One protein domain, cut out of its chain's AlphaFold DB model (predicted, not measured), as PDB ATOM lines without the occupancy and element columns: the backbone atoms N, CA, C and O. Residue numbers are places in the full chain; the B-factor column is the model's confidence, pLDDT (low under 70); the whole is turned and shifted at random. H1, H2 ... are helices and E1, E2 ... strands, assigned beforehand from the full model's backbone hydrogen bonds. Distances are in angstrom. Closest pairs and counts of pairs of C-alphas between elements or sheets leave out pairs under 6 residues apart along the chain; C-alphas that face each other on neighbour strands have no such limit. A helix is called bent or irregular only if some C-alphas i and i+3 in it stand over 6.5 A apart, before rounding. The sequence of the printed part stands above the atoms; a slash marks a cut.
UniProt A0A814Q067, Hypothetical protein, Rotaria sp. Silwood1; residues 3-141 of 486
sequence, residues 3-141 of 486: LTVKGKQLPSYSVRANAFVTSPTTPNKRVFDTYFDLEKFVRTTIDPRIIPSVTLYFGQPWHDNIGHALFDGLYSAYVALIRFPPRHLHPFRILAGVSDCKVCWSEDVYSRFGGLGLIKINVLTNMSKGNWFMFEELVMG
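What this domain is: This is residues 3 to 141 of the 486 residues of the protein "Hypothetical protein" of Rotaria sp. Silwood1 (UniProt A0A814Q067). A twisted wall of four parallel strands, E5 E4 E3 E6, has H2 and H3 over one face and the short H4 on the other. At one end of the long axis sits a small separate lobe, the strand pair E1 E2 with H1, joined to E3 by a tight link. The printed part has 139 residues, with four named helices and six named strands in the order E1 E2 H1 E3 H2 E4 H3 E5 H4 E6. The class is mixed, helices and strands; the whole is compact, with a radius of gyration of the C-alphas of 16.3 A, and elongated, spanning 48 by 30 by 30 A.

Where its parts are: E1, residues 3 to 5, begins at C-alpha 3 (-2.437, -43.767, 31.135). E2 is residues 29 to 32, and H1 is residues 35 to 46, 15.1 A long; H1 is neither bent nor irregular, but only just, with C-alphas 43 and 46 6.3 A apart. E3, residues 49 to 59, is 22.6 A long and bends by 96 degrees at residue 53. H2, residues 66 to 82, is 21.7 A long, has a kink of 32 degrees near residue 76 and is only just irregular, with C-alphas 72 and 75 6.9 A apart. E4 is residues 92 to 97, H3 106 to 114, E5 115 to 120 and H4 121 to 127. E6, residues 133 to 140, bends by 90 degrees at residue 136 and ends at C-alpha 140 (-1.911, -33.128, 43.946).

How they stand to each other: E1 and E2 are parallel, with N 32 and O 4 2.8 A apart. The closest C-alphas of E1 and H1 are those of Val 5 and Tyr 35, 6.1 A. In the larger sheet, within hydrogen-bond range are N 55 and O 137 of E3 and E6, 2.8 A, N 93 and O 54 of E4 and E3, 2.9 A, and N 119 and O 94 of E5 and E4, 2.8 A. E3, H2, E4 and E4, H3, E5 are strand-helix-strand units, parallel neighbour strands with a helix between; E5, H4, E6 is a split one, with E4 and E3 between its strands. The three crossovers are right-handed. H2 is on the sheet at a height of 9.7 A; its closest C-alpha pair with E3 is Gly 73 and Phe 58, 6.1 A. H3 is on the same face, at a height of 6.3 A, over E5. H2 and H3 touch at Ile 66 and Ser 106, their closest C-alphas, 6.1 A, at a shallow tilt of 20 degrees, the same way. H4 is on the opposite face, its closest C-alpha pair with E4 being Ile 121 and Gly 97, 5.2 A. Every O i to N i+4 pair is within hydrogen-bond range in H3 and H4, against 7 of 8 in H1 and 10 of 13 in H2.

The domain as a whole: The two C-alphas farthest apart are those of Gly 7 and Val 103, 50.3 A. The printed part has no cut. The link from E1 to E2, residues 6 to 28, is long. The mean pLDDT of the printed part is 91.9, and residue 22 is under 70.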
ATOM      1  N   LEU A   3      -2.136 -42.699  32.088       92.50
ATOM      2  CA  LEU A   3      -2.437 -43.767  31.135       92.50
ATOM      3  C   LEU A   3      -3.958 -43.961  31.093       92.50
ATOM      4  O   LEU A   3      -4.594 -44.025  32.141       92.50
ATOM      5  N   THR A   4      -4.558 -44.010  29.906       94.81
ATOM      6  CA  THR A   4      -6.009 -44.222  29.757       94.81
ATOM      7  C   THR A   4      -6.340 -44.932  28.450       94.81
ATOM      8  O   THR A   4      -5.472 -45.073  27.596       94.81
ATOM      9  N   VAL A   5      -7.587 -45.358  28.267       96.50
ATOM     10  CA  VAL A   5      -8.053 -46.023  27.042       96.50
ATOM     11  C   VAL A   5      -8.977 -45.116  26.229       96.50
ATOM     12  O   VAL A   5      -9.623 -44.213  26.773       96.50
ATOM     13  N   LYS A   6      -9.035 -45.331  24.915       95.50
ATOM     14  CA  LYS A   6      -9.880 -44.572  23.989       95.50
ATOM     15  C   LYS A   6     -11.348 -44.641  24.426       95.50
ATOM     16  O   LYS A   6     -11.819 -45.647  24.946       95.50
ATOM     17  N   GLY A   7     -12.065 -43.528  24.276       92.31
ATOM     18  CA  GLY A   7     -13.460 -43.407  24.714       92.31
ATOM     19  C   GLY A   7     -13.656 -43.144  26.214       92.31
ATOM     20  O   GLY A   7     -14.759 -42.775  26.609       92.31
ATOM     21  N   LYS A   8     -12.618 -43.241  27.063       90.31
ATOM     22  CA  LYS A   8     -12.721 -42.772  28.454       90.31
ATOM     23  C   LYS A   8     -12.615 -41.253  28.510       90.31
ATOM     24  O   LYS A   8     -11.579 -40.667  28.181       90.31
ATOM     25  N   GLN A   9     -13.686 -40.619  28.972       86.00
ATOM     26  CA  GLN A   9     -13.663 -39.212  29.338       86.00
ATOM     27  C   GLN A   9     -12.923 -39.063  30.668       86.00
ATOM     28  O   GLN A   9     -13.336 -39.600  31.691       86.00
ATOM     29  N   LEU A  10     -11.798 -38.351  30.631       82.31
ATOM     30  CA  LEU A  10     -11.184 -37.804  31.834       82.31
ATOM     31  C   LEU A  10     -11.719 -36.381  32.012       82.31
ATOM     32  O   LEU A  10     -11.900 -35.693  31.001       82.31
ATOM     33  N   PRO A  11     -11.948 -35.919  33.251       82.19
ATOM     34  CA  PRO A  11     -12.266 -34.517  33.481       82.19
ATOM     35  C   PRO A  11     -11.139 -33.634  32.935       82.19
ATOM     36  O   PRO A  11      -9.992 -34.075  32.845       82.19
ATOM     37  N   SER A  12     -11.443 -32.382  32.587       77.69
ATOM     38  CA  SER A  12     -10.385 -31.405  32.324       77.69
ATOM     39  C   SER A  12      -9.507 -31.305  33.569       77.69
ATOM     40  O   SER A  12      -9.994 -30.984  34.654       77.69
ATOM     41  N   TYR A  13      -8.229 -31.645  33.430       74.50
ATOM     42  CA  TYR A  13      -7.280 -31.650  34.531       74.50
ATOM     43  C   TYR A  13      -6.175 -30.632  34.254       74.50
ATOM     44  O   TYR A  13      -5.576 -30.574  33.182       74.50
ATOM     45  N   SER A  14      -5.941 -29.790  35.246       72.88
ATOM     46  CA  SER A  14      -5.044 -28.647  35.190       72.88
ATOM     47  C   SER A  14      -4.593 -28.424  36.623       72.88
ATOM     48  O   SER A  14      -5.365 -27.960  37.463       72.88
ATOM     49  N   VAL A  15      -3.393 -28.900  36.950       78.56
ATOM     50  CA  VAL A  15      -2.936 -28.973  38.342       78.56
ATOM     51  C   VAL A  15      -1.945 -27.859  38.629       78.56
ATOM     52  O   VAL A  15      -1.002 -27.622  37.873       78.56
ATOM     53  N   ARG A  16      -2.147 -27.171  39.752       79.19
ATOM     54  CA  ARG A  16      -1.189 -26.203  40.292       79.19
ATOM     55  C   ARG A  16      -0.478 -26.809  41.481       79.19
ATOM     56  O   ARG A  16      -1.016 -26.870  42.579       79.19
ATOM     57  N   ALA A  17       0.726 -27.294  41.220       74.44
ATOM     58  CA  ALA A  17       1.568 -27.966  42.200       74.44
ATOM     59  C   ALA A  17       2.292 -27.013  43.162       74.44
ATOM     60  O   ALA A  17       2.856 -27.456  44.161       74.44
ATOM     61  N   ASN A  18       2.336 -25.727  42.819       74.62
ATOM     62  CA  ASN A  18       3.115 -24.713  43.508       74.62
ATOM     63  C   ASN A  18       2.328 -23.395  43.499       74.62
ATOM     64  O   ASN A  18       1.852 -22.965  42.449       74.62
ATOM     65  N   ALA A  19       2.231 -22.763  44.667       72.81
ATOM     66  CA  ALA A  19       1.595 -21.467  44.899       72.81
ATOM     67  C   ALA A  19       2.065 -20.341  43.957       72.81
ATOM     68  O   ALA A  19       1.298 -19.430  43.631       72.81
ATOM     69  N   PHE A  20       3.325 -20.408  43.529       73.75
ATOM     70  CA  PHE A  20       4.019 -19.375  42.763       73.75
ATOM     71  C   PHE A  20       4.086 -19.683  41.266       73.75
ATOM     72  O   PHE A  20       4.442 -18.817  40.470       73.75
ATOM     73  N   VAL A  21       3.714 -20.899  40.855       74.12
ATOM     74  CA  VAL A  21       3.626 -21.255  39.437       74.12
ATOM     75  C   VAL A  21       2.206 -20.953  38.964       74.12
ATOM     76  O   VAL A  21       1.252 -21.668  39.269       74.12
ATOM     77  N   THR A  22       2.060 -19.853  38.228       67.25
ATOM     78  CA  THR A  22       0.763 -19.377  37.718       67.25
ATOM     79  C   THR A  22       0.257 -20.203  36.539       67.25
ATOM     80  O   THR A  22      -0.957 -20.339  36.347       67.25
ATOM     81  N   SER A  23       1.178 -20.797  35.779       71.88
ATOM     82  CA  SER A  23       0.855 -21.701  34.684       71.88
ATOM     83  C   SER A  23       0.413 -23.055  35.232       71.88
ATOM     84  O   SER A  23       1.159 -23.694  35.978       71.88
ATOM     85  N   PRO A  24      -0.787 -23.534  34.881       75.31
ATOM     86  CA  PRO A  24      -1.156 -24.885  35.244       75.31
ATOM     87  C   PRO A  24      -0.225 -25.897  34.579       75.31
ATOM     88  O   PRO A  24       0.207 -25.720  33.442       75.31
ATOM     89  N   THR A  25       0.057 -26.985  35.285       78.12
ATOM     90  CA  THR A  25       0.699 -28.152  34.689       78.12
ATOM     91  C   THR A  25      -0.389 -29.077  34.164       78.12
ATOM     92  O   THR A  25      -1.284 -29.468  34.913       78.12
ATOM     93  N   THR A  26      -0.300 -29.455  32.891       84.12
ATOM     94  CA  THR A  26      -1.125 -30.521  32.316       84.12
ATOM     95  C   THR A  26      -0.292 -31.801  32.305       84.12
ATOM     96  O   THR A  26       0.682 -31.880  31.557       84.12
ATOM     97  N   PRO A  27      -0.615 -32.812  33.130       84.19
ATOM     98  CA  PRO A  27       0.042 -34.106  33.073       84.19
ATOM     99  C   PRO A  27      -0.001 -34.702  31.663       84.19
ATOM    100  O   PRO A  27      -1.068 -34.803  31.052       84.19
ATOM    101  N   ASN A  28       1.157 -35.160  31.178       88.69
ATOM    102  CA  ASN A  28       1.255 -35.896  29.916       88.69
ATOM    103  C   ASN A  28       0.288 -37.080  29.913       88.69
ATOM    104  O   ASN A  28       0.213 -37.810  30.904       88.69
ATOM    105  N   LYS A  29      -0.403 -37.291  28.794       90.56
ATOM    106  CA  LYS A  29      -1.394 -38.354  28.612       90.56
ATOM    107  C   LYS A  29      -0.904 -39.347  27.567       90.56
ATOM    108  O   LYS A  29      -0.434 -38.934  26.513       90.56
ATOM    109  N   ARG A  30      -1.076 -40.642  27.828       94.56
ATOM    110  CA  ARG A  30      -0.952 -41.700  26.820       94.56
ATOM    111  C   ARG A  30      -2.276 -42.449  26.729       94.56
ATOM    112  O   ARG A  30      -2.811 -42.879  27.750       94.56
ATOM    113  N   VAL A  31      -2.806 -42.550  25.515       96.12
ATOM    114  CA  VAL A  31      -4.093 -43.192  25.231       96.12
ATOM    115  C   VAL A  31      -3.836 -44.508  24.510       96.12
ATOM    116  O   VAL A  31      -3.094 -44.524  23.533       96.12
ATOM    117  N   PHE A  32      -4.427 -45.584  25.011       97.38
ATOM    118  CA  PHE A  32      -4.390 -46.924  24.426       97.38
ATOM    119  C   PHE A  32      -5.714 -47.217  23.723       97.38
ATOM    120  O   PHE A  32      -6.753 -46.702  24.140       97.38
ATOM    121  N   ASP A  33      -5.704 -48.042  22.678       97.75
ATOM    122  CA  ASP A  33      -6.937 -48.406  21.973       97.75
ATOM    123  C   ASP A  33      -7.837 -49.290  22.841       97.75
ATOM    124  O   ASP A  33      -9.047 -49.063  22.902       97.75
ATOM    125  N   THR A  34      -7.247 -50.231  23.583       97.06
ATOM    126  CA  THR A  34      -7.974 -51.146  24.470       97.06
ATOM    127  C   THR A  34      -7.394 -51.186  25.886       97.06
ATOM    128  O   THR A  34      -6.258 -50.780  26.140       97.06
ATOM    129  N   TYR A  35      -8.182 -51.704  26.837       96.69
ATOM    130  CA  TYR A  35      -7.697 -51.977  28.195       96.69
ATOM    131  C   TYR A  35      -6.612 -53.051  28.209       96.69
ATOM    132  O   TYR A  35      -5.665 -52.942  28.980       96.69
ATOM    133  N   PHE A  36      -6.709 -54.034  27.312       97.31
ATOM    134  CA  PHE A  36      -5.693 -55.066  27.154       97.31
ATOM    135  C   PHE A  36      -4.335 -54.470  26.761       97.31
ATOM    136  O   PHE A  36      -3.322 -54.830  27.353       97.31
ATOM    137  N   ASP A  37      -4.302 -53.505  25.837       97.62
ATOM    138  CA  ASP A  37      -3.049 -52.846  25.438       97.62
ATOM    139  C   ASP A  37      -2.450 -52.008  26.569       97.62
ATOM    140  O   ASP A  37      -1.232 -52.005  26.761       97.62
ATOM    141  N   LEU A  38      -3.300 -51.313  27.336       96.44
ATOM    142  CA  LEU A  38      -2.876 -50.577  28.524       96.44
ATOM    143  C   LEU A  38      -2.290 -51.532  29.563       96.44
ATOM    144  O   LEU A  38      -1.183 -51.305  30.045       96.44
ATOM    145  N   GLU A  39      -3.015 -52.597  29.900       96.06
ATOM    146  CA  GLU A  39      -2.588 -53.589  30.882       96.06
ATOM    147  C   GLU A  39      -1.286 -54.267  30.451       96.06
ATOM    148  O   GLU A  39      -0.349 -54.346  31.246       96.06
ATOM    149  N   LYS A  40      -1.187 -54.686  29.184       97.00
ATOM    150  CA  LYS A  40       0.038 -55.242  28.605       97.00
ATOM    151  C   LYS A  40       1.185 -54.248  28.732       97.00
ATOM    152  O   LYS A  40       2.229 -54.604  29.259       97.00
ATOM    153  N   PHE A  41       0.998 -52.991  28.338       95.94
ATOM    154  CA  PHE A  41       2.036 -51.968  28.468       95.94
ATOM    155  C   PHE A  41       2.484 -51.760  29.923       95.94
ATOM    156  O   PHE A  41       3.685 -51.698  30.191       95.94
ATOM    157  N   VAL A  42       1.544 -51.701  30.872       94.50
ATOM    158  CA  VAL A  42       1.860 -51.570  32.303       94.50
ATOM    159  C   VAL A  42       2.641 -52.786  32.806       94.50
ATOM    160  O   VAL A  42       3.673 -52.605  33.443       94.50
ATOM    161  N   ARG A  43       2.202 -54.009  32.487       94.00
ATOM    162  CA  ARG A  43       2.814 -55.252  32.985       94.00
ATOM    163  C   ARG A  43       4.130 -55.617  32.298       94.00
ATOM    164  O   ARG A  43       5.007 -56.155  32.953       94.00
ATOM    165  N   THR A  44       4.260 -55.382  30.992       94.50
ATOM    166  CA  THR A  44       5.382 -55.916  30.194       94.50
ATOM    167  C   THR A  44       6.385 -54.865  29.749       94.50
ATOM    168  O   THR A  44       7.510 -55.216  29.414       94.50
ATOM    169  N   THR A  45       5.989 -53.592  29.656       92.56
ATOM    170  CA  THR A  45       6.883 -52.523  29.179       92.56
ATOM    171  C   THR A  45       7.347 -51.619  30.308       92.56
ATOM    172  O   THR A  45       8.511 -51.236  30.346       92.56
ATOM    173  N   ILE A  46       6.428 -51.238  31.193       93.38
ATOM    174  CA  ILE A  46       6.721 -50.344  32.312       93.38
ATOM    175  C   ILE A  46       7.241 -51.130  33.515       93.38
ATOM    176  O   ILE A  46       8.246 -50.712  34.082       93.38
ATOM    177  N   ASP A  47       6.531 -52.194  33.912       94.25
ATOM    178  CA  ASP A  47       6.748 -52.950  35.155       94.25
ATOM    179  C   ASP A  47       6.995 -52.019  36.366       94.25
ATOM    180  O   ASP A  47       8.106 -51.923  36.900       94.25
ATOM    181  N   PRO A  48       5.994 -51.194  36.741       95.88
ATOM    182  CA  PRO A  48       6.229 -50.089  37.652       95.88
ATOM    183  C   PRO A  48       6.428 -50.579  39.083       95.88
ATOM    184  O   PRO A  48       5.676 -51.405  39.599       95.88
ATOM    185  N   ARG A  49       7.348 -49.933  39.798       96.19
ATOM    186  CA  ARG A  49       7.416 -50.048  41.255       96.19
ATOM    187  C   ARG A  49       6.231 -49.311  41.869       96.19
ATOM    188  O   ARG A  49       6.079 -48.099  41.688       96.19
ATOM    189  N   ILE A  50       5.396 -50.040  42.602       95.75
ATOM    190  CA  ILE A  50       4.213 -49.470  43.246       95.75
ATOM    191  C   ILE A  50       4.626 -48.700  44.501       95.75
ATOM    192  O   ILE A  50       5.353 -49.209  45.352       95.75
ATOM    193  N   ILE A  51       4.142 -47.467  44.617       96.00
ATOM    194  CA  ILE A  51       4.223 -46.641  45.817       96.00
ATOM    195  C   ILE A  51       2.856 -46.742  46.507       96.00
ATOM    196  O   ILE A  51       1.903 -46.113  46.034       96.00
ATOM    197  N   PRO A  52       2.738 -47.538  47.585       96.06
ATOM    198  CA  PRO A  52       1.455 -47.799  48.223       96.06
ATOM    199  C   PRO A  52       0.993 -46.608  49.061       96.06
ATOM    200  O   PRO A  52       1.807 -45.760  49.463       96.06
ATOM    201  N   SER A  53      -0.293 -46.628  49.407       96.19
ATOM    202  CA  SER A  53      -0.986 -45.634  50.230       96.19
ATOM    203  C   SER A  53      -1.075 -44.243  49.591       96.19
ATOM    204  O   SER A  53      -0.515 -43.957  48.531       96.19
ATOM    205  N   VAL A  54      -1.785 -43.342  50.273       97.88
ATOM    206  CA  VAL A  54      -1.939 -41.945  49.856       97.88
ATOM    207  C   VAL A  54      -0.587 -41.240  49.836       97.88
ATOM    208  O   VAL A  54       0.152 -41.248  50.824       97.88
ATOM    209  N   THR A  55      -0.291 -40.568  48.727       97.69
ATOM    210  CA  THR A  55       0.817 -39.621  48.606       97.69
ATOM    211  C   THR A  55       0.279 -38.213  48.369       97.69
ATOM    212  O   THR A  55      -0.521 -37.990  47.464       97.69
ATOM    213  N   LEU A  56       0.733 -37.251  49.169       96.88
ATOM    214  CA  LEU A  56       0.406 -35.836  49.048       96.88
ATOM    215  C   LEU A  56       1.559 -35.084  48.378       96.88
ATOM    216  O   LEU A  56       2.677 -35.090  48.895       96.88
ATOM    217  N   TYR A  57       1.288 -34.418  47.256       95.06
ATOM    218  CA  TYR A  57       2.300 -33.705  46.475       95.06
ATOM    219  C   TYR A  57       2.158 -32.182  46.511       95.06
ATOM    220  O   TYR A  57       1.075 -31.642  46.269       95.06
ATOM    221  N   PHE A  58       3.284 -31.496  46.728       93.56
ATOM    222  CA  PHE A  58       3.432 -30.045  46.576       93.56
ATOM    223  C   PHE A  58       4.894 -29.649  46.313       93.56
ATOM    224  O   PHE A  58       5.821 -30.391  46.632       93.56
ATOM    225  N   GLY A  59       5.122 -28.469  45.736       90.56
ATOM    226  CA  GLY A  59       6.450 -27.860  45.612       90.56
ATOM    227  C   GLY A  59       6.565 -26.610  46.475       90.56
ATOM    228  O   GLY A  59       5.633 -25.809  46.488       90.56
ATOM    229  N   GLN A  60       7.696 -26.430  47.166       90.88
ATOM    230  CA  GLN A  60       7.943 -25.242  47.979       90.88
ATOM    231  C   GLN A  60       9.417 -24.797  47.929       90.88
ATOM    232  O   GLN A  60      10.260 -25.420  48.576       90.88
ATOM    233  N   PRO A  61       9.742 -23.708  47.201       87.94
ATOM    234  CA  PRO A  61      11.128 -23.277  47.008       87.94
ATOM    235  C   PRO A  61      11.765 -22.655  48.261       87.94
ATOM    236  O   PRO A  61      12.973 -22.761  48.433       87.94
ATOM    237  N   TRP A  62      10.974 -22.052  49.154       90.81
ATOM    238  CA  TRP A  62      11.459 -21.371  50.368       90.81
ATOM    239  C   TRP A  62      11.240 -22.200  51.636       90.81
ATOM    240  O   TRP A  62      10.769 -21.701  52.657       90.81
ATOM    241  N   HIS A  63      11.492 -23.507  51.564       93.19
ATOM    242  CA  HIS A  63      11.273 -24.405  52.703       93.19
ATOM    243  C   HIS A  63      12.332 -24.260  53.817       93.19
ATOM    244  O   HIS A  63      12.184 -24.856  54.887       93.19
ATOM    245  N   ASP A  64      13.392 -23.485  53.587       92.88
ATOM    246  CA  ASP A  64      14.397 -23.103  54.578       92.88
ATOM    247  C   ASP A  64      13.807 -22.191  55.668       92.88
ATOM    248  O   ASP A  64      14.168 -22.294  56.842       92.88
ATOM    249  N   ASN A  65      12.824 -21.361  55.305       92.94
ATOM    250  CA  ASN A  65      11.981 -20.653  56.254       92.94
ATOM    251  C   ASN A  65      10.776 -21.522  56.636       92.94
ATOM    252  O   ASN A  65       9.899 -21.798  55.821       92.94
ATOM    253  N   ILE A  66      10.686 -21.904  57.911       94.06
ATOM    254  CA  ILE A  66       9.617 -22.785  58.397       94.06
ATOM    255  C   ILE A  66       8.204 -22.209  58.199       94.06
ATOM    256  O   ILE A  66       7.282 -22.968  57.930       94.06
ATOM    257  N   GLY A  67       8.009 -20.888  58.255       93.69
ATOM    258  CA  GLY A  67       6.701 -20.280  57.972       93.69
ATOM    259  C   GLY A  67       6.260 -20.539  56.533       93.69
ATOM    260  O   GLY A  67       5.171 -21.056  56.298       93.69
ATOM    261  N   HIS A  68       7.160 -20.288  55.585       92.62
ATOM    262  CA  HIS A  68       6.941 -20.567  54.167       92.62
ATOM    263  C   HIS A  68       6.765 -22.073  53.901       92.62
ATOM    264  O   HIS A  68       5.846 -22.471  53.189       92.62
ATOM    265  N   ALA A  69       7.592 -22.926  54.513       94.25
ATOM    266  CA  ALA A  69       7.451 -24.381  54.432       94.25
ATOM    267  C   ALA A  69       6.031 -24.846  54.812       94.25
ATOM    268  O   ALA A  69       5.385 -25.624  54.103       94.25
ATOM    269  N   LEU A  70       5.527 -24.323  55.929       95.44
ATOM    270  CA  LEU A  70       4.230 -24.693  56.467       95.44
ATOM    271  C   LEU A  70       3.070 -24.120  55.654       95.44
ATOM    272  O   LEU A  70       2.176 -24.879  55.305       95.44
ATOM    273  N   PHE A  71       3.058 -22.820  55.353       94.19
ATOM    274  CA  PHE A  71       1.833 -22.147  54.901       94.19
ATOM    275  C   PHE A  71       1.749 -21.890  53.393       94.19
ATOM    276  O   PHE A  71       0.640 -21.785  52.867       94.19
ATOM    277  N   ASP A  72       2.867 -21.882  52.665       90.50
ATOM    278  CA  ASP A  72       2.825 -21.851  51.197       90.50
ATOM    279  C   ASP A  72       2.732 -23.252  50.587       90.50
ATOM    280  O   ASP A  72       2.084 -23.431  49.555       90.50
ATOM    281  N   GLY A  73       3.353 -24.244  51.233       91.94
ATOM    282  CA  GLY A  73       3.393 -25.630  50.769       91.94
ATOM    283  C   GLY A  73       2.429 -26.542  51.524       91.94
ATOM    284  O   GLY A  73       1.346 -26.874  51.034       91.94
ATOM    285  N   LEU A  74       2.844 -26.970  52.718       95.81
ATOM    286  CA  LEU A  74       2.229 -28.097  53.422       95.81
ATOM    287  C   LEU A  74       0.747 -27.883  53.767       95.81
ATOM    288  O   LEU A  74      -0.065 -28.774  53.533       95.81
ATOM    289  N   TYR A  75       0.390 -26.720  54.313       96.44
ATOM    290  CA  TYR A  75      -0.974 -26.378  54.713       96.44
ATOM    291  C   TYR A  75      -1.918 -26.438  53.512       96.44
ATOM    292  O   TYR A  75      -2.905 -27.164  53.540       96.44
ATOM    293  N   SER A  76      -1.580 -25.747  52.424       94.06
ATOM    294  CA  SER A  76      -2.388 -25.705  51.200       94.06
ATOM    295  C   SER A  76      -2.583 -27.095  50.586       94.06
ATOM    296  O   SER A  76      -3.680 -27.430  50.135       94.06
ATOM    297  N   ALA A  77      -1.540 -27.930  50.606       94.94
ATOM    298  CA  ALA A  77      -1.632 -29.323  50.180       94.94
ATOM    299  C   ALA A  77      -2.544 -30.140  51.113       94.94
ATOM    300  O   ALA A  77      -3.396 -30.899  50.655       94.94
ATOM    301  N   TYR A  78      -2.426 -29.948  52.427       96.88
ATOM    302  CA  TYR A  78      -3.264 -30.635  53.405       96.88
ATOM    303  C   TYR A  78      -4.741 -30.223  53.309       96.88
ATOM    304  O   TYR A  78      -5.614 -31.083  53.394       96.88
ATOM    305  N   VAL A  79      -5.041 -28.950  53.030       95.50
ATOM    306  CA  VAL A  79      -6.404 -28.479  52.721       95.50
ATOM    307  C   VAL A  79      -6.975 -29.224  51.512       95.50
ATOM    308  O   VAL A  79      -8.133 -29.642  51.538       95.50
ATOM    309  N   ALA A  80      -6.171 -29.443  50.465       94.25
ATOM    310  CA  ALA A  80      -6.600 -30.245  49.322       94.25
ATOM    311  C   ALA A  80      -6.897 -31.699  49.727       94.25
ATOM    312  O   ALA A  80      -7.901 -32.251  49.287       94.25
ATOM    313  N   LEU A  81      -6.091 -32.293  50.613       96.12
ATOM    314  CA  LEU A  81      -6.320 -33.645  51.132       96.12
ATOM    315  C   LEU A  81      -7.587 -33.756  51.999       96.12
ATOM    316  O   LEU A  81      -8.283 -34.769  51.932       96.12
ATOM    317  N   ILE A  82      -7.919 -32.725  52.785       96.62
ATOM    318  CA  ILE A  82      -9.131 -32.696  53.624       96.62
ATOM    319  C   ILE A  82     -10.399 -32.887  52.783       96.62
ATOM    320  O   ILE A  82     -11.325 -33.565  53.224       96.62
ATOM    321  N   ARG A  83     -10.410 -32.377  51.546       94.00
ATOM    322  CA  ARG A  83     -11.537 -32.499  50.604       94.00
ATOM    323  C   ARG A  83     -11.804 -33.923  50.114       94.00
ATOM    324  O   ARG A  83     -12.836 -34.156  49.494       94.00
ATOM    325  N   PHE A  84     -10.916 -34.868  50.414       93.06
ATOM    326  CA  PHE A  84     -11.084 -36.288  50.115       93.06
ATOM    327  C   PHE A  84     -11.201 -37.100  51.419       93.06
ATOM    328  O   PHE A  84     -10.321 -37.907  51.728       93.06
ATOM    329  N   PRO A  85     -12.238 -36.890  52.254       91.25
ATOM    330  CA  PRO A  85     -12.382 -37.637  53.500       91.25
ATOM    331  C   PRO A  85     -12.556 -39.147  53.231       91.25
ATOM    332  O   PRO A  85     -13.147 -39.521  52.217       91.25
ATOM    333  N   PRO A  86     -12.045 -40.033  54.110       94.38
ATOM    334  CA  PRO A  86     -11.334 -39.760  55.366       94.38
ATOM    335  C   PRO A  86      -9.800 -39.658  55.211       94.38
ATOM    336  O   PRO A  86      -9.070 -39.838  56.180       94.38
ATOM    337  N   ARG A  87      -9.261 -39.403  54.010       94.94
ATOM    338  CA  ARG A  87      -7.833 -39.645  53.695       94.94
ATOM    339  C   ARG A  87      -6.870 -38.824  54.556       94.94
ATOM    340  O   ARG A  87      -5.816 -39.325  54.930       94.94
ATOM    341  N   HIS A  88      -7.255 -37.609  54.942       96.00
ATOM    342  CA  HIS A  88      -6.475 -36.748  55.839       96.00
ATOM    343  C   HIS A  88      -6.340 -37.287  57.281       96.00
ATOM    344  O   HIS A  88      -5.445 -36.848  58.006       96.00
ATOM    345  N   LEU A  89      -7.193 -38.233  57.698       95.62
ATOM    346  CA  LEU A  89      -7.155 -38.863  59.026       95.62
ATOM    347  C   LEU A  89      -6.127 -39.999  59.117       95.62
ATOM    348  O   LEU A  89      -5.702 -40.356  60.213       95.62
ATOM    349  N   HIS A  90      -5.699 -40.552  57.982       96.12
ATOM    350  CA  HIS A  90      -4.732 -41.646  57.934       96.12
ATOM    351  C   HIS A  90      -3.294 -41.123  57.741       96.12
ATOM    352  O   HIS A  90      -3.089 -39.964  57.355       96.12
ATOM    353  N   PRO A  91      -2.264 -41.932  58.040       97.25
ATOM    354  CA  PRO A  91      -0.906 -41.659  57.586       97.25
ATOM    355  C   PRO A  91      -0.845 -41.573  56.056       97.25
ATOM    356  O   PRO A  91      -1.492 -42.346  55.351       97.25
ATOM    357  N   PHE A  92      -0.054 -40.638  55.543       97.88
ATOM    358  CA  PHE A  92       0.204 -40.465  54.118       97.88
ATOM    359  C   PHE A  92       1.673 -40.128  53.887       97.88
ATOM    360  O   PHE A  92       2.394 -39.669  54.773       97.88
ATOM    361  N   ARG A  93       2.144 -40.364  52.671       97.94
ATOM    362  CA  ARG A  93       3.498 -39.997  52.273       97.94
ATOM    363  C   ARG A  93       3.504 -38.584  51.724       97.94
ATOM    364  O   ARG A  93       2.573 -38.200  51.026       97.94
ATOM    365  N   ILE A  94       4.552 -37.819  51.989       97.75
ATOM    366  CA  ILE A  94       4.740 -36.527  51.328       97.75
ATOM    367  C   ILE A  94       5.690 -36.709  50.151       97.75
ATOM    368  O   ILE A  94       6.773 -37.260  50.309       97.75
ATOM    369  N   LEU A  95       5.293 -36.225  48.976       96.88
ATOM    370  CA  LEU A  95       6.176 -36.025  47.834       96.88
ATOM    371  C   LEU A  95       6.414 -34.518  47.695       96.88
ATOM    372  O   LEU A  95       5.524 -33.801  47.248       96.88
ATOM    373  N   ALA A  96       7.588 -34.021  48.088       95.38
ATOM    374  CA  ALA A  96       7.849 -32.581  48.087       95.38
ATOM    375  C   ALA A  96       8.884 -32.165  47.039       95.38
ATOM    376  O   ALA A  96       9.961 -32.756  46.916       95.38
ATOM    377  N   GLY A  97       8.574 -31.093  46.314       93.56
ATOM    378  CA  GLY A  97       9.550 -30.323  45.550       93.56
ATOM    379  C   GLY A  97      10.287 -29.341  46.448       93.56
ATOM    380  O   GLY A  97       9.878 -28.187  46.535       93.56
ATOM    381  N   VAL A  98      11.340 -29.810  47.114       93.56
ATOM    382  CA  VAL A  98      12.211 -29.016  47.995       93.56
ATOM    383  C   VAL A  98      13.672 -29.156  47.576       93.56
ATOM    384  O   VAL A  98      14.043 -30.159  46.959       93.56
ATOM    385  N   SER A  99      14.486 -28.149  47.884       91.31
ATOM    386  CA  SER A  99      15.938 -28.219  47.723       91.31
ATOM    387  C   SER A  99      16.570 -29.033  48.856       91.31
ATOM    388  O   SER A  99      15.952 -29.299  49.884       91.31
ATOM    389  N   ASP A 100      17.815 -29.464  48.664       88.62
ATOM    390  CA  ASP A 100      18.564 -30.096  49.745       88.62
ATOM    391  C   ASP A 100      18.996 -29.031  50.749       88.62
ATOM    392  O   ASP A 100      19.718 -28.092  50.407       88.62
ATOM    393  N   CYS A 101      18.581 -29.182  52.005       87.56
ATOM    394  CA  CYS A 101      18.935 -28.226  53.038       87.56
ATOM    395  C   CYS A 101      19.280 -28.934  54.351       87.56
ATOM    396  O   CYS A 101      18.457 -29.557  55.013       87.56
ATOM    397  N   LYS A 102      20.557 -28.822  54.732       84.38
ATOM    398  CA  LYS A 102      21.152 -29.575  55.849       84.38
ATOM    399  C   LYS A 102      20.721 -29.087  57.234       84.38
ATOM    400  O   LYS A 102      20.894 -29.808  58.207       84.38
ATOM    401  N   VAL A 103      20.233 -27.850  57.335       85.31
ATOM    402  CA  VAL A 103      19.989 -27.168  58.621       85.31
ATOM    403  C   VAL A 103      18.524 -26.828  58.874       85.31
ATOM    404  O   VAL A 103      18.192 -26.362  59.964       85.31
ATOM    405  N   CYS A 104      17.642 -27.034  57.897       88.50
ATOM    406  CA  CYS A 104      16.234 -26.705  58.049       88.50
ATOM    407  C   CYS A 104      15.439 -27.882  58.606       88.50
ATOM    408  O   CYS A 104      15.701 -29.050  58.339       88.50
ATOM    409  N   TRP A 105      14.431 -27.543  59.402       90.62
ATOM    410  CA  TRP A 105      13.584 -28.520  60.084       90.62
ATOM    411  C   TRP A 105      12.407 -28.975  59.222       90.62
ATOM    412  O   TRP A 105      11.706 -29.904  59.598       90.62
ATOM    413  N   SER A 106      12.176 -28.332  58.076       94.62
ATOM    414  CA  SER A 106      11.014 -28.588  57.226       94.62
ATOM    415  C   SER A 106      10.964 -30.019  56.698       94.62
ATOM    416  O   SER A 106       9.882 -30.590  56.690       94.62
ATOM    417  N   GLU A 107      12.096 -30.636  56.337       94.56
ATOM    418  CA  GLU A 107      12.112 -32.043  55.900       94.56
ATOM    419  C   GLU A 107      11.643 -32.997  57.017       94.56
ATOM    420  O   GLU A 107      10.805 -33.865  56.774       94.56
ATOM    421  N   ASP A 108      12.116 -32.796  58.254       93.94
ATOM    422  CA  ASP A 108      11.693 -33.581  59.424       93.94
ATOM    423  C   ASP A 108      10.218 -33.322  59.772       93.94
ATOM    424  O   ASP A 108       9.451 -34.265  59.969       93.94
ATOM    425  N   VAL A 109       9.785 -32.056  59.746       96.06
ATOM    426  CA  VAL A 109       8.383 -31.668  59.966       96.06
ATOM    427  C   VAL A 109       7.462 -32.302  58.926       96.06
ATOM    428  O   VAL A 109       6.422 -32.844  59.287       96.06
ATOM    429  N   TYR A 110       7.834 -32.278  57.645       97.12
ATOM    430  CA  TYR A 110       7.071 -32.914  56.572       97.12
ATOM    431  C   TYR A 110       6.996 -34.427  56.772       97.12
ATOM    432  O   TYR A 110       5.906 -34.998  56.751       97.12
ATOM    433  N   SER A 111       8.144 -35.063  57.004       95.81
ATOM    434  CA  SER A 111       8.242 -36.507  57.211       95.81
ATOM    435  C   SER A 111       7.318 -36.977  58.341       95.81
ATOM    436  O   SER A 111       6.499 -37.880  58.140       95.81
ATOM    437  N   ARG A 112       7.370 -36.292  59.493       95.44
ATOM    438  CA  ARG A 112       6.510 -36.572  60.650       95.44
ATOM    439  C   ARG A 112       5.052 -36.268  60.355       95.44
ATOM    440  O   ARG A 112       4.211 -37.131  60.551       95.44
ATOM    441  N   PHE A 113       4.739 -35.083  59.828       97.62
ATOM    442  CA  PHE A 113       3.359 -34.690  59.532       97.62
ATOM    443  C   PHE A 113       2.657 -35.672  58.585       97.62
ATOM    444  O   PHE A 113       1.475 -35.967  58.771       97.62
ATOM    445  N   GLY A 114       3.364 -36.209  57.586       97.31
ATOM    446  CA  GLY A 114       2.842 -37.274  56.731       97.31
ATOM    447  C   GLY A 114       2.608 -38.577  57.499       97.31
ATOM    448  O   GLY A 114       1.544 -39.183  57.388       97.31
ATOM    449  N   GLY A 115       3.568 -38.992  58.322       96.31
ATOM    450  CA  GLY A 115       3.520 -40.244  59.080       96.31
ATOM    451  C   GLY A 115       3.999 -41.466  58.283       96.31
ATOM    452  O   GLY A 115       4.358 -42.468  58.887       96.31
ATOM    453  N   LEU A 116       4.078 -41.381  56.945       96.75
ATOM    454  CA  LEU A 116       4.739 -42.381  56.080       96.75
ATOM    455  C   LEU A 116       6.047 -41.866  55.453       96.75
ATOM    456  O   LEU A 116       6.570 -42.466  54.509       96.75
ATOM    457  N   GLY A 117       6.563 -40.742  55.957       95.62
ATOM    458  CA  GLY A 117       7.822 -40.142  55.532       95.62
ATOM    459  C   GLY A 117       7.721 -39.177  54.349       95.62
ATOM    460  O   GLY A 117       6.645 -38.876  53.820       95.62
ATOM    461  N   LEU A 118       8.891 -38.679  53.947       96.38
ATOM    462  CA  LEU A 118       9.089 -37.715  52.868       96.38
ATOM    463  C   LEU A 118       9.879 -38.350  51.713       96.38
ATOM    464  O   LEU A 118      10.966 -38.885  51.915       96.38
ATOM    465  N   ILE A 119       9.371 -38.217  50.491       96.44
ATOM    466  CA  ILE A 119      10.115 -38.420  49.246       96.44
ATOM    467  C   ILE A 119      10.368 -37.048  48.628       96.44
ATOM    468  O   ILE A 119       9.434 -36.284  48.375       96.44
ATOM    469  N   LYS A 120      11.628 -36.736  48.332       95.44
ATOM    470  CA  LYS A 120      11.970 -35.531  47.574       95.44
ATOM    471  C   LYS A 120      11.825 -35.786  46.079       95.44
ATOM    472  O   LYS A 120      12.229 -36.838  45.579       95.44
ATOM    473  N   ILE A 121      11.265 -34.822  45.348       94.06
ATOM    474  CA  ILE A 121      11.002 -34.985  43.912       94.06
ATOM    475  C   ILE A 121      12.291 -35.222  43.111       94.06
ATOM    476  O   ILE A 121      12.277 -36.005  42.165       94.06
ATOM    477  N   ASN A 122      13.410 -34.603  43.506       94.06
ATOM    478  CA  ASN A 122      14.718 -34.778  42.866       94.06
ATOM    479  C   ASN A 122      15.241 -36.216  43.037       94.06
ATOM    480  O   ASN A 122      15.727 -36.815  42.079       94.06
ATOM    481  N   VAL A 123      15.067 -36.798  44.226       94.75
ATOM    482  CA  VAL A 123      15.397 -38.195  44.524       94.75
ATOM    483  C   VAL A 123      14.537 -39.125  43.675       94.75
ATOM    484  O   VAL A 123      15.085 -39.968  42.970       94.75
ATOM    485  N   LEU A 124      13.215 -38.924  43.649       95.00
ATOM    486  CA  LEU A 124      12.321 -39.741  42.822       95.00
ATOM    487  C   LEU A 124      12.652 -39.623  41.326       95.00
ATOM    488  O   LEU A 124      12.673 -40.625  40.618       95.00
ATOM    489  N   THR A 125      12.970 -38.415  40.853       94.00
ATOM    490  CA  THR A 125      13.378 -38.158  39.464       94.00
ATOM    491  C   THR A 125      14.647 -38.930  39.115       94.00
ATOM    492  O   THR A 125      14.711 -39.588  38.078       94.00
ATOM    493  N   ASN A 126      15.643 -38.922  40.000       95.31
ATOM    494  CA  ASN A 126      16.866 -39.693  39.808       95.31
ATOM    495  C   ASN A 126      16.602 -41.201  39.818       95.31
ATOM    496  O   ASN A 126      17.115 -41.906  38.953       95.31
ATOM    497  N   MET A 127      15.761 -41.685  40.736       94.75
ATOM    498  CA  MET A 127      15.359 -43.094  40.787       94.75
ATOM    499  C   MET A 127      14.562 -43.518  39.545       94.75
ATOM    500  O   MET A 127      14.637 -44.676  39.144       94.75
ATOM    501  N   SER A 128      13.827 -42.593  38.916       93.94
ATOM    502  CA  SER A 128      13.049 -42.857  37.697       93.94
ATOM    503  C   SER A 128      13.879 -42.937  36.413       93.94
ATOM    504  O   SER A 128      13.338 -43.228  35.348       93.94
ATOM    505  N   LYS A 129      15.203 -42.728  36.476       94.12
ATOM    506  CA  LYS A 129      16.090 -42.960  35.329       94.12
ATOM    507  C   LYS A 129      16.122 -44.460  35.016       94.12
ATOM    508  O   LYS A 129      16.834 -45.216  35.667       94.12
ATOM    509  N   GLY A 130      15.309 -44.878  34.047       91.25
ATOM    510  CA  GLY A 130      15.154 -46.281  33.647       91.25
ATOM    511  C   GLY A 130      14.172 -47.097  34.494       91.25
ATOM    512  O   GLY A 130      13.995 -48.275  34.218       91.25
ATOM    513  N   ASN A 131      13.503 -46.493  35.483       95.06
ATOM    514  CA  ASN A 131      12.468 -47.155  36.281       95.06
ATOM    515  C   ASN A 131      11.172 -46.350  36.247       95.06
ATOM    516  O   ASN A 131      11.189 -45.119  36.269       95.06
ATOM    517  N   TRP A 132      10.040 -47.042  36.295       94.38
ATOM    518  CA  TRP A 132       8.740 -46.408  36.445       94.38
ATOM    519  C   TRP A 132       8.218 -46.576  37.866       94.38
ATOM    520  O   TRP A 132       8.412 -47.613  38.498       94.38
ATOM    521  N   PHE A 133       7.524 -45.552  38.355       95.06
ATOM    522  CA  PHE A 133       6.835 -45.582  39.639       95.06
ATOM    523  C   PHE A 133       5.350 -45.329  39.418       95.06
ATOM    524  O   PHE A 133       4.978 -44.413  38.680       95.06
ATOM    525  N   MET A 134       4.511 -46.126  40.072       94.19
ATOM    526  CA  MET A 134       3.062 -45.951  40.066       94.19
ATOM    527  C   MET A 134       2.587 -45.698  41.490       94.19
ATOM    528  O   MET A 134       2.801 -46.521  42.372       94.19
ATOM    529  N   PHE A 135       1.950 -44.555  41.717       95.00
ATOM    530  CA  PHE A 135       1.306 -44.254  42.992       95.00
ATOM    531  C   PHE A 135      -0.053 -44.942  43.046       95.00
ATOM    532  O   PHE A 135      -0.813 -44.844  42.083       95.00
ATOM    533  N   GLU A 136      -0.356 -45.596  44.163       95.50
ATOM    534  CA  GLU A 136      -1.692 -46.137  44.423       95.50
ATOM    535  C   GLU A 136      -2.727 -45.004  44.501       95.50
ATOM    536  O   GLU A 136      -3.712 -45.003  43.768       95.50
ATOM    537  N   GLU A 137      -2.445 -43.980  45.314       95.88
ATOM    538  CA  GLU A 137      -3.223 -42.744  45.373       95.88
ATOM    539  C   GLU A 137      -2.275 -41.531  45.420       95.88
ATOM    540  O   GLU A 137      -1.368 -41.458  46.254       95.88
ATOM    541  N   LEU A 138      -2.488 -40.549  44.537       94.25
ATOM    542  CA  LEU A 138      -1.751 -39.281  44.517       94.25
ATOM    543  C   LEU A 138      -2.732 -38.111  44.606       94.25
ATOM    544  O   LEU A 138      -3.491 -37.857  43.673       94.25
ATOM    545  N   VAL A 139      -2.665 -37.363  45.703       93.69
ATOM    546  CA  VAL A 139      -3.363 -36.085  45.848       93.69
ATOM    547  C   VAL A 139      -2.389 -34.977  45.480       93.69
ATOM    548  O   VAL A 139      -1.348 -34.801  46.114       93.69
ATOM    549  N   MET A 140      -2.723 -34.233  44.431       89.69
ATOM    550  CA  MET A 140      -1.911 -33.128  43.946       89.69
ATOM    551  C   MET A 140      -2.765 -31.924  43.580       89.69
ATOM    552  O   MET A 140      -3.847 -32.058  43.015       89.69
ATOM    553  N   GLY A 141      -2.206 -30.743  43.823       78.19
ATOM    554  CA  GLY A 141      -2.812 -29.482  43.434       78.19
ATOM    555  C   GLY A 141      -3.595 -28.835  44.567       78.19
ATOM    556  O   GLY A 141      -4.679 -29.283  44.924       78.19
TER     557      GLY A 141